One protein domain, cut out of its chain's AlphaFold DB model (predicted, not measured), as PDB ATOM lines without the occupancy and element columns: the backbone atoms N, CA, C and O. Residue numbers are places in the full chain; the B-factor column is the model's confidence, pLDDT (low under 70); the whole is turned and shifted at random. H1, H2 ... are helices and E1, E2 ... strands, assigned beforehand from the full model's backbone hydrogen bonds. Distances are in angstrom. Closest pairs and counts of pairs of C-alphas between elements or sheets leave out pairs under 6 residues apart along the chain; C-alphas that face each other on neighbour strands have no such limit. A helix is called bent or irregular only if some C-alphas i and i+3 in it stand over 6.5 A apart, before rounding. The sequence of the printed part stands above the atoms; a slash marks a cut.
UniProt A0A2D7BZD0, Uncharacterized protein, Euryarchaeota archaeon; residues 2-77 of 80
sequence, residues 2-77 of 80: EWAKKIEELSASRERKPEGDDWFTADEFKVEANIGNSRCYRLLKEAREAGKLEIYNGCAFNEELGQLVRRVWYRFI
ATOM      1  N   GLU A   2     -39.050 -69.205 -52.160       66.88
ATOM      2  CA  GLU A   2     -40.056 -68.196 -51.767       66.88
ATOM      3  C   GLU A   2     -40.467 -68.211 -50.286       66.88
ATOM      4  O   GLU A   2     -40.926 -67.199 -49.767       66.88
ATOM      5  N   TRP A   3     -40.315 -69.341 -49.590       69.44
ATOM      6  CA  TRP A   3     -40.762 -69.457 -48.198       69.44
ATOM      7  C   TRP A   3     -39.904 -68.631 -47.226       69.44
ATOM      8  O   TRP A   3     -40.435 -68.128 -46.243       69.44
ATOM      9  N   ALA A   4     -38.610 -68.449 -47.510       74.38
ATOM     10  CA  ALA A   4     -37.705 -67.678 -46.655       74.38
ATOM     11  C   ALA A   4     -38.056 -66.182 -46.679       74.38
ATOM     12  O   ALA A   4     -38.268 -65.590 -45.624       74.38
ATOM     13  N   LYS A   5     -38.268 -65.612 -47.875       72.31
ATOM     14  CA  LYS A   5     -38.737 -64.225 -48.044       72.31
ATOM     15  C   LYS A   5     -40.070 -63.963 -47.337       72.31
ATOM     16  O   LYS A   5     -40.206 -62.964 -46.646       72.31
ATOM     17  N   LYS A   6     -41.027 -64.896 -47.426       73.19
ATOM     18  CA  LYS A   6     -42.319 -64.775 -46.724       73.19
ATOM     19  C   LYS A   6     -42.174 -64.739 -45.199       73.19
ATOM     20  O   LYS A   6     -42.955 -64.072 -44.530       73.19
ATOM     21  N   ILE A   7     -41.199 -65.456 -44.635       69.88
ATOM     22  CA  ILE A   7     -40.935 -65.448 -43.187       69.88
ATOM     23  C   ILE A   7     -40.261 -64.139 -42.754       69.88
ATOM     24  O   ILE A   7     -40.601 -63.613 -41.693       69.88
ATOM     25  N   GLU A   8     -39.361 -63.586 -43.568       68.06
ATOM     26  CA  GLU A   8     -38.758 -62.267 -43.328       68.06
ATOM     27  C   GLU A   8     -39.815 -61.152 -43.366       68.06
ATOM     28  O   GLU A   8     -39.915 -60.365 -42.425       68.06
ATOM     29  N   GLU A   9     -40.693 -61.151 -44.373       69.06
ATOM     30  CA  GLU A   9     -41.810 -60.198 -44.493       69.06
ATOM     31  C   GLU A   9     -42.797 -60.299 -43.312       69.06
ATOM     32  O   GLU A   9     -43.231 -59.286 -42.759       69.06
ATOM     33  N   LEU A  10     -43.116 -61.519 -42.860       68.25
ATOM     34  CA  LEU A  10     -43.950 -61.748 -41.671       68.25
ATOM     35  C   LEU A  10     -43.258 -61.370 -40.355       68.25
ATOM     36  O   LEU A  10     -43.929 -61.154 -39.347       68.25
ATOM     37  N   SER A  11     -41.928 -61.332 -40.330       61.50
ATOM     38  CA  SER A  11     -41.173 -60.892 -39.155       61.50
ATOM     39  C   SER A  11     -41.137 -59.366 -39.076       61.50
ATOM     40  O   SER A  11     -41.314 -58.820 -37.988       61.50
ATOM     41  N   ALA A  12     -41.024 -58.685 -40.221       60.56
ATOM     42  CA  ALA A  12     -41.168 -57.234 -40.318       60.56
ATOM     43  C   ALA A  12     -42.580 -56.763 -39.912       60.56
ATOM     44  O   ALA A  12     -42.725 -55.765 -39.211       60.56
ATOM     45  N   SER A  13     -43.633 -57.521 -40.244       65.69
ATOM     46  CA  SER A  13     -45.020 -57.169 -39.881       65.69
ATOM     47  C   SER A  13     -45.360 -57.300 -38.388       65.69
ATOM     48  O   SER A  13     -46.446 -56.911 -37.961       65.69
ATOM     49  N   ARG A  14     -44.446 -57.845 -37.574       80.00
ATOM     50  CA  ARG A  14     -44.615 -58.010 -36.119       80.00
ATOM     51  C   ARG A  14     -43.998 -56.882 -35.299       80.00
ATOM     52  O   ARG A  14     -44.107 -56.894 -34.069       80.00
ATOM     53  N   GLU A  15     -43.332 -55.929 -35.943       89.38
ATOM     54  CA  GLU A  15     -42.881 -54.726 -35.261       89.38
ATOM     55  C   GLU A  15     -44.086 -53.937 -34.736       89.38
ATOM     56  O   GLU A  15     -45.101 -53.772 -35.405       89.38
ATOM     57  N   ARG A  16     -43.971 -53.451 -33.503       90.81
ATOM     58  CA  ARG A  16     -44.949 -52.557 -32.886       90.81
ATOM     59  C   ARG A  16     -44.198 -51.301 -32.517       90.81
ATOM     60  O   ARG A  16     -43.546 -51.262 -31.473       90.81
ATOM     61  N   LYS A  17     -44.239 -50.340 -33.431       92.50
ATOM     62  CA  LYS A  17     -43.657 -49.007 -33.291       92.50
ATOM     63  C   LYS A  17     -44.794 -48.021 -33.012       92.50
ATOM     64  O   LYS A  17     -45.923 -48.289 -33.429       92.50
ATOM     65  N   PRO A  18     -44.538 -46.932 -32.281       93.81
ATOM     66  CA  PRO A  18     -45.541 -45.894 -32.130       93.81
ATOM     67  C   PRO A  18     -45.843 -45.230 -33.480       93.81
ATOM     68  O   PRO A  18     -44.976 -45.149 -34.349       93.81
ATOM     69  N   GLU A  19     -47.073 -44.747 -33.634       90.94
ATOM     70  CA  GLU A  19     -47.481 -43.910 -34.763       90.94
ATOM     71  C   GLU A  19     -47.292 -42.419 -34.421       90.94
ATOM     72  O   GLU A  19     -47.396 -42.013 -33.255       90.94
ATOM     73  N   GLY A  20     -47.042 -41.600 -35.445       89.06
ATOM     74  CA  GLY A  20     -46.802 -40.158 -35.321       89.06
ATOM     75  C   GLY A  20     -45.323 -39.777 -35.220       89.06
ATOM     76  O   GLY A  20     -44.441 -40.629 -35.321       89.06
ATOM     77  N   ASP A  21     -45.081 -38.483 -35.029       89.69
ATOM     78  CA  ASP A  21     -43.746 -37.878 -35.055       89.69
ATOM     79  C   ASP A  21     -43.136 -37.718 -33.646       89.69
ATOM     80  O   ASP A  21     -43.793 -37.962 -32.628       89.69
ATOM     81  N   ASP A  22     -41.859 -37.325 -33.598       93.75
ATOM     82  CA  ASP A  22     -41.089 -36.976 -32.388       93.75
ATOM     83  C   ASP A  22     -40.913 -38.094 -31.344       93.75
ATOM     84  O   ASP A  22     -40.588 -37.847 -30.177       93.75
ATOM     85  N   TRP A  23     -41.090 -39.348 -31.758       96.38
ATOM     86  CA  TRP A  23     -40.738 -40.502 -30.940       96.38
ATOM     87  C   TRP A  23     -39.240 -40.777 -30.991       96.38
ATOM     88  O   TRP A  23     -38.656 -40.920 -32.061       96.38
ATOM     89  N   PHE A  24     -38.642 -40.957 -29.821       96.00
ATOM     90  CA  PHE A  24     -37.237 -41.311 -29.672       96.00
ATOM     91  C   PHE A  24     -37.055 -42.426 -28.643       96.00
ATOM     92  O   PHE A  24     -37.856 -42.636 -27.732       96.00
ATOM     93  N   THR A  25     -35.969 -43.168 -28.767       96.69
ATOM     94  CA  THR A  25     -35.538 -44.201 -27.829       96.69
ATOM     95  C   THR A  25     -34.504 -43.642 -26.855       96.69
ATOM     96  O   THR A  25     -33.889 -42.600 -27.077       96.69
ATOM     97  N   ALA A  26     -34.258 -44.361 -25.756       95.88
ATOM     98  CA  ALA A  26     -33.211 -43.972 -24.809       95.88
ATOM     99  C   ALA A  26     -31.811 -43.933 -25.452       95.88
ATOM    100  O   ALA A  26     -30.964 -43.155 -25.016       95.88
ATOM    101  N   ASP A  27     -31.567 -44.757 -26.478       94.69
ATOM    102  CA  ASP A  27     -30.303 -44.762 -27.215       94.69
ATOM    103  C   ASP A  27     -30.149 -43.518 -28.090       94.69
ATOM    104  O   ASP A  27     -29.091 -42.896 -28.048       94.69
ATOM    105  N   GLU A  28     -31.198 -43.120 -28.812       95.75
ATOM    106  CA  GLU A  28     -31.199 -41.888 -29.616       95.75
ATOM    107  C   GLU A  28     -30.989 -40.662 -28.724       95.75
ATOM    108  O   GLU A  28     -30.049 -39.902 -28.944       95.75
ATOM    109  N   PHE A  29     -31.749 -40.545 -27.628       96.12
ATOM    110  CA  PHE A  29     -31.583 -39.450 -26.666       96.12
ATOM    111  C   PHE A  29     -30.173 -39.401 -26.066       96.12
ATOM    112  O   PHE A  29     -29.593 -38.333 -25.887       96.12
ATOM    113  N   LYS A  30     -29.595 -40.563 -25.746       96.31
ATOM    114  CA  LYS A  30     -28.236 -40.673 -25.205       96.31
ATOM    115  C   LYS A  30     -27.188 -40.154 -26.189       96.31
ATOM    116  O   LYS A  30     -26.268 -39.454 -25.762       96.31
ATOM    117  N   VAL A  31     -27.316 -40.525 -27.464       96.44
ATOM    118  CA  VAL A  31     -26.413 -40.100 -28.542       96.44
ATOM    119  C   VAL A  31     -26.551 -38.601 -28.784       96.44
ATOM    120  O   VAL A  31     -25.547 -37.896 -28.783       96.44
ATOM    121  N   GLU A  32     -27.779 -38.105 -28.909       95.19
ATOM    122  CA  GLU A  32     -28.058 -36.695 -29.189       95.19
ATOM    123  C   GLU A  32     -27.632 -35.774 -28.036       95.19
ATOM    124  O   GLU A  32     -26.944 -34.777 -28.248       95.19
ATOM    125  N   ALA A  33     -27.961 -36.137 -26.794       93.69
ATOM    126  CA  ALA A  33     -27.577 -35.363 -25.616       93.69
ATOM    127  C   ALA A  33     -26.108 -35.572 -25.199       93.69
ATOM    128  O   ALA A  33     -25.633 -34.885 -24.293       93.69
ATOM    129  N   ASN A  34     -25.398 -36.520 -25.822       96.38
ATOM    130  CA  ASN A  34     -24.018 -36.898 -25.509       96.38
ATOM    131  C   ASN A  34     -23.788 -37.153 -24.003       96.38
ATOM    132  O   ASN A  34     -22.919 -36.560 -23.355       96.38
ATOM    133  N   ILE A  35     -24.610 -38.027 -23.418       96.19
ATOM    134  CA  ILE A  35     -24.566 -38.362 -21.986       96.19
ATOM    135  C   ILE A  35     -24.384 -39.862 -21.754       96.19
ATOM    136  O   ILE A  35     -24.744 -40.694 -22.575       96.19
ATOM    137  N   GLY A  36     -23.854 -40.232 -20.586       96.50
ATOM    138  CA  GLY A  36     -23.749 -41.636 -20.185       96.50
ATOM    139  C   GLY A  36     -25.099 -42.268 -19.819       96.50
ATOM    140  O   GLY A  36     -26.039 -41.574 -19.420       96.50
ATOM    141  N   ASN A  37     -25.161 -43.605 -19.864       95.19
ATOM    142  CA  ASN A  37     -26.368 -44.400 -19.586       95.19
ATOM    143  C   ASN A  37     -27.059 -44.000 -18.273       95.19
ATOM    144  O   ASN A  37     -28.250 -43.701 -18.271       95.19
ATOM    145  N   SER A  38     -26.318 -43.934 -17.162       96.50
ATOM    146  CA  SER A  38     -26.897 -43.623 -15.848       96.50
ATOM    147  C   SER A  38     -27.585 -42.257 -15.821       96.50
ATOM    148  O   SER A  38     -28.648 -42.107 -15.224       96.50
ATOM    149  N   ARG A  39     -27.003 -41.257 -16.498       96.88
ATOM    150  CA  ARG A  39     -27.589 -39.916 -16.592       96.88
ATOM    151  C   ARG A  39     -28.807 -39.910 -17.513       96.88
ATOM    152  O   ARG A  39     -29.804 -39.299 -17.146       96.88
ATOM    153  N   CYS A  40     -28.746 -40.612 -18.644       96.81
ATOM    154  CA  CYS A  40     -29.870 -40.769 -19.570       96.81
ATOM    155  C   CYS A  40     -31.106 -41.341 -18.859       96.81
ATOM    156  O   CYS A  40     -32.140 -40.678 -18.793       96.81
ATOM    157  N   TYR A  41     -30.982 -42.511 -18.226       95.50
ATOM    158  CA  TYR A  41     -32.115 -43.150 -17.550       95.50
ATOM    159  C   TYR A  41     -32.649 -42.333 -16.374       95.50
ATOM    160  O   TYR A  41     -33.857 -42.327 -16.139       95.50
ATOM    161  N   ARG A  42     -31.778 -41.615 -15.655       97.31
ATOM    162  CA  ARG A  42     -32.212 -40.705 -14.591       97.31
ATOM    163  C   ARG A  42     -33.074 -39.566 -15.142       97.31
ATOM    164  O   ARG A  42     -34.156 -39.343 -14.615       97.31
ATOM    165  N   LEU A  43     -32.636 -38.898 -16.211       96.44
ATOM    166  CA  LEU A  43     -33.384 -37.791 -16.822       96.44
ATOM    167  C   LEU A  43     -34.726 -38.251 -17.406       96.44
ATOM    168  O   LEU A  43     -35.742 -37.599 -17.184       96.44
ATOM    169  N   LEU A  44     -34.753 -39.395 -18.099       95.94
ATOM    170  CA  LEU A  44     -35.995 -39.961 -18.635       95.94
ATOM    171  C   LEU A  44     -36.973 -40.341 -17.517       95.94
ATOM    172  O   LEU A  44     -38.174 -40.102 -17.639       95.94
ATOM    173  N   LYS A  45     -36.467 -40.894 -16.407       95.50
ATOM    174  CA  LYS A  45     -37.280 -41.191 -15.225       95.50
ATOM    175  C   LYS A  45     -37.868 -39.917 -14.616       95.50
ATOM    176  O   LYS A  45     -39.075 -39.864 -14.416       95.50
ATOM    177  N   GLU A  46     -37.043 -38.899 -14.372       96.31
ATOM    178  CA  GLU A  46     -37.480 -37.610 -13.815       96.31
ATOM    179  C   GLU A  46     -38.536 -36.939 -14.710       96.31
ATOM    180  O   GLU A  46     -39.568 -36.478 -14.227       96.31
ATOM    181  N   ALA A  47     -38.324 -36.927 -16.029       95.06
ATOM    182  CA  ALA A  47     -39.265 -36.342 -16.981       95.06
ATOM    183  C   ALA A  47     -40.587 -37.126 -17.063       95.06
ATOM    184  O   ALA A  47     -41.656 -36.518 -17.139       95.06
ATOM    185  N   ARG A  48     -40.535 -38.462 -16.985       94.06
ATOM    186  CA  ARG A  48     -41.725 -39.319 -16.876       94.06
ATOM    187  C   ARG A  48     -42.507 -39.033 -15.595       94.06
ATOM    188  O   ARG A  48     -43.720 -38.875 -15.657       94.06
ATOM    189  N   GLU A  49     -41.834 -38.997 -14.448       94.75
ATOM    190  CA  GLU A  49     -42.465 -38.734 -13.144       94.75
ATOM    191  C   GLU A  49     -43.082 -37.331 -13.089       94.75
ATOM    192  O   GLU A  49     -44.132 -37.144 -12.482       94.75
ATOM    193  N   ALA A  50     -42.487 -36.370 -13.798       94.38
ATOM    194  CA  ALA A  50     -43.031 -35.030 -13.977       94.38
ATOM    195  C   ALA A  50     -44.176 -34.939 -15.011       94.38
ATOM    196  O   ALA A  50     -44.652 -33.837 -15.273       94.38
ATOM    197  N   GLY A  51     -44.591 -36.049 -15.635       94.94
ATOM    198  CA  GLY A  51     -45.660 -36.064 -16.641       94.94
ATOM    199  C   GLY A  51     -45.299 -35.379 -17.964       94.94
ATOM    200  O   GLY A  51     -46.190 -34.983 -18.706       94.94
ATOM    201  N   LYS A  52     -44.003 -35.218 -18.261       94.88
ATOM    202  CA  LYS A  52     -43.501 -34.533 -19.470       94.88
ATOM    203  C   LYS A  52     -43.243 -35.473 -20.642       94.88
ATOM    204  O   LYS A  52     -42.891 -35.011 -21.723       94.88
ATOM    205  N   LEU A  53     -43.351 -36.780 -20.421       95.44
ATOM    206  CA  LEU A  53     -43.102 -37.801 -21.430       95.44
ATOM    207  C   LEU A  53     -44.301 -38.721 -21.566       95.44
ATOM    208  O   LEU A  53     -44.822 -39.231 -20.573       95.44
ATOM    209  N   GLU A  54     -44.654 -39.006 -22.807       95.06
ATOM    210  CA  GLU A  54     -45.476 -40.150 -23.155       95.06
ATOM    211  C   GLU A  54     -44.576 -41.328 -23.511       95.06
ATOM    212  O   GLU A  54     -43.481 -41.152 -24.046       95.06
ATOM    213  N   ILE A  55     -45.027 -42.536 -23.171       95.94
ATOM    214  CA  ILE A  55     -44.241 -43.757 -23.306       95.94
ATOM    215  C   ILE A  55     -45.026 -44.774 -24.115       95.94
ATOM    216  O   ILE A  55     -46.132 -45.157 -23.735       95.94
ATOM    217  N   TYR A  56     -44.393 -45.295 -25.160       96.94
ATOM    218  CA  TYR A  56     -44.893 -46.425 -25.921       96.94
ATOM    219  C   TYR A  56     -43.982 -47.639 -25.718       96.94
ATOM    220  O   TYR A  56     -42.773 -47.582 -25.943       96.94
ATOM    221  N   ASN A  57     -44.568 -48.757 -25.291       95.50
ATOM    222  CA  ASN A  57     -43.860 -50.023 -25.115       95.50
ATOM    223  C   ASN A  57     -44.200 -50.954 -26.276       95.50
ATOM    224  O   ASN A  57     -45.339 -51.402 -26.398       95.50
ATOM    225  N   GLY A  58     -43.208 -51.303 -27.086       94.50
ATOM    226  CA  GLY A  58     -43.420 -52.169 -28.239       94.50
ATOM    227  C   GLY A  58     -42.196 -53.006 -28.574       94.50
ATOM    228  O   GLY A  58     -41.461 -53.460 -27.690       94.50
ATOM    229  N   CYS A  59     -42.009 -53.265 -29.860       93.81
ATOM    230  CA  CYS A  59     -40.917 -54.092 -30.350       93.81
ATOM    231  C   CYS A  59     -40.459 -53.654 -31.734       93.81
ATOM    232  O   CYS A  59     -41.273 -53.280 -32.574       93.81
ATOM    233  N   ALA A  60     -39.153 -53.735 -31.950       91.75
ATOM    234  CA  ALA A  60     -38.515 -53.461 -33.227       91.75
ATOM    235  C   ALA A  60     -37.604 -54.634 -33.588       91.75
ATOM    236  O   ALA A  60     -37.091 -55.323 -32.702       91.75
ATOM    237  N   PHE A  61     -37.428 -54.878 -34.876       88.94
ATOM    238  CA  PHE A  61     -36.492 -55.871 -35.367       88.94
ATOM    239  C   PHE A  61     -35.070 -55.351 -35.170       88.94
ATOM    240  O   PHE A  61     -34.749 -54.221 -35.530       88.94
ATOM    241  N   ASN A  62     -34.229 -56.161 -34.537       88.12
ATOM    242  CA  ASN A  62     -32.806 -55.907 -34.426       88.12
ATOM    243  C   ASN A  62     -32.109 -56.720 -35.521       88.12
ATOM    244  O   ASN A  62     -32.084 -57.948 -35.446       88.12
ATOM    245  N   GLU A  63     -31.571 -56.029 -36.526       85.81
ATOM    246  CA  GLU A  63     -30.905 -56.655 -37.672       85.81
ATOM    247  C   GLU A  63     -29.627 -57.405 -37.271       85.81
ATOM    248  O   GLU A  63     -29.375 -58.490 -37.787       85.81
ATOM    249  N   GLU A  64     -28.863 -56.891 -36.300       87.56
ATOM    250  CA  GLU A  64     -27.626 -57.527 -35.817       87.56
ATOM    251  C   GLU A  64     -27.898 -58.872 -35.135       87.56
ATOM    252  O   GLU A  64     -27.128 -59.822 -35.264       87.56
ATOM    253  N   LEU A  65     -29.007 -58.957 -34.398       85.31
ATOM    254  CA  LEU A  65     -29.423 -60.160 -33.680       85.31
ATOM    255  C   LEU A  65     -30.392 -61.036 -34.484       85.31
ATOM    256  O   LEU A  65     -30.744 -62.121 -34.019       85.31
ATOM    257  N   GLY A  66     -30.867 -60.562 -35.639       85.12
ATOM    258  CA  GLY A  66     -31.851 -61.247 -36.477       85.12
ATOM    259  C   GLY A  66     -33.182 -61.544 -35.773       85.12
ATOM    260  O   GLY A  66     -33.825 -62.546 -36.083       85.12
ATOM    261  N   GLN A  67     -33.590 -60.733 -34.789       87.00
ATOM    262  CA  GLN A  67     -34.784 -61.008 -33.979       87.00
ATOM    263  C   GLN A  67     -35.513 -59.744 -33.516       87.00
ATOM    264  O   GLN A  67     -34.932 -58.666 -33.400       87.00
ATOM    265  N   LEU A  68     -36.797 -59.892 -33.177       89.69
ATOM    266  CA  LEU A  68     -37.575 -58.835 -32.530       89.69
ATOM    267  C   LEU A  68     -37.113 -58.637 -31.090       89.69
ATOM    268  O   LEU A  68     -37.140 -59.562 -30.279       89.69
ATOM    269  N   VAL A  69     -36.776 -57.398 -30.754       91.38
ATOM    270  CA  VAL A  69     -36.411 -56.996 -29.398       91.38
ATOM    271  C   VAL A  69     -37.441 -56.029 -28.840       91.38
ATOM    272  O   VAL A  69     -38.068 -55.252 -29.564       91.38
ATOM    273  N   ARG A  70     -37.630 -56.069 -27.517       93.81
ATOM    274  CA  ARG A  70     -38.443 -55.066 -26.826       93.81
ATOM    275  C   ARG A  70     -37.781 -53.704 -26.973       93.81
ATOM    276  O   ARG A  70     -36.572 -53.577 -26.786       93.81
ATOM    277  N   ARG A  71     -38.586 -52.688 -27.254       95.44
ATOM    278  CA  ARG A  71     -38.125 -51.308 -27.374       95.44
ATOM    279  C   ARG A  71     -39.139 -50.382 -26.710       95.44
ATOM    280  O   ARG A  71     -40.341 -50.652 -26.702       95.44
ATOM    281  N   VAL A  72     -38.612 -49.332 -26.092       95.94
ATOM    282  CA  VAL A  72     -39.391 -48.289 -25.429       95.94
ATOM    283  C   VAL A  72     -39.132 -46.997 -26.181       95.94
ATOM    284  O   VAL A  72     -37.971 -46.634 -26.383       95.94
ATOM    285  N   TRP A  73     -40.213 -46.340 -26.577       97.50
ATOM    286  CA  TRP A  73     -40.188 -45.026 -27.193       97.50
ATOM    287  C   TRP A  73     -40.771 -44.002 -26.236       97.50
ATOM    288  O   TRP A  73     -41.687 -44.294 -25.464       97.50
ATOM    289  N   TYR A  74     -40.219 -42.806 -26.313       96.75
ATOM    290  CA  TYR A  74     -40.583 -41.638 -25.544       96.75
ATOM    291  C   TYR A  74     -40.930 -40.527 -26.530       96.75
ATOM    292  O   TYR A  74     -40.282 -40.412 -27.565       96.75
ATOM    293  N   ARG A  75     -41.924 -39.705 -26.208       95.81
ATOM    294  CA  ARG A  75     -42.124 -38.401 -26.852       95.81
ATOM    295  C   ARG A  75     -42.410 -37.358 -25.793       95.81
ATOM    296  O   ARG A  75     -42.990 -37.683 -24.753       95.81
ATOM    297  N   PHE A  76     -42.013 -36.115 -26.036       92.94
ATOM    298  CA  PHE A  76     -42.368 -35.028 -25.134       92.94
ATOM    299  C   PHE A  76     -43.859 -34.722 -25.243       92.94
ATOM    300  O   PHE A  76     -44.398 -34.550 -26.333       92.94
ATOM    301  N   ILE A  77     -44.528 -34.649 -24.097       90.62
ATOM    302  CA  ILE A  77     -45.878 -34.100 -24.017       90.62
ATOM    303  C   ILE A  77     -45.683 -32.594 -23.995       90.62
ATOM    304  O   ILE A  77     -45.118 -32.074 -23.032       90.62
TER     305      ILE A  77
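This is residues 2 to 77 of the 80 residues of an uncharacterized protein of Euryarchaeota archaeon (UniProt A0A2D7BZD0). A long, bent two-stranded hairpin, E1 and E2, forms the middle of a rod-like model, with helices H2 and H3 packed together at the end where E1 begins and E2 ends. H1 lies at the other end, and its residues 2 to 7 stick out free. The printed part has 76 residues with three named helices and two named strands, in the order H1, H2, H3, E1, E2; the sheet is E1 - E2, antiparallel, and the class is mixed, helices and strands. The whole is loose, with a radius of gyration of the C-alphas of 15.0 A, and spans 49 by 24 by 16 A.

H1, residues 2 to 12, is apart from H2, residues 26 to 32, and from H3, residues 37 to 49. The closest C-alphas of H1 and E1, residues 53 to 62, are those of Ala 12 and Phe 61, 6.9 A apart. Residues 24 to 25 pair antiparallel with residues 73 to 74 of E2, residues 67 to 76. H2 and H3 touch, closest at the C-alphas of Lys 30 and Cys 40, 5.9 A, running opposite ways at a steep tilt of 68 degrees, only just short of about perpendicular. The closest C-alphas of H3 and E1 are those of Ala 47 and Leu 53, 6.1 A apart. E1 bends by 60 degrees at residue 58. The hairpin E1 and E2 has N 54 and O 75 at 2.9 A and N 62 and O 67 at 2.8 A, within hydrogen-bond range. In H1, H2 and H3 every O i to N i+4 pair is within hydrogen-bond range.

H1 begins at C-alpha 2 (-40.056, -68.196, -51.767) and is 15.9 A long; H2 is 9.9 A and H3 18.2 A. E1 measures 24.6 A, and E2 28.5 A, ending at C-alpha 76 (-42.368, -35.028, -25.134).

The two C-alphas farthest apart, those of Glu 2 and Ala 50, are 50.4 A apart. The printed part has no cut. The link from H1 to H2, 13 residues, is long. Residues 2 to 3 and 7 to 13 have pLDDT under 70.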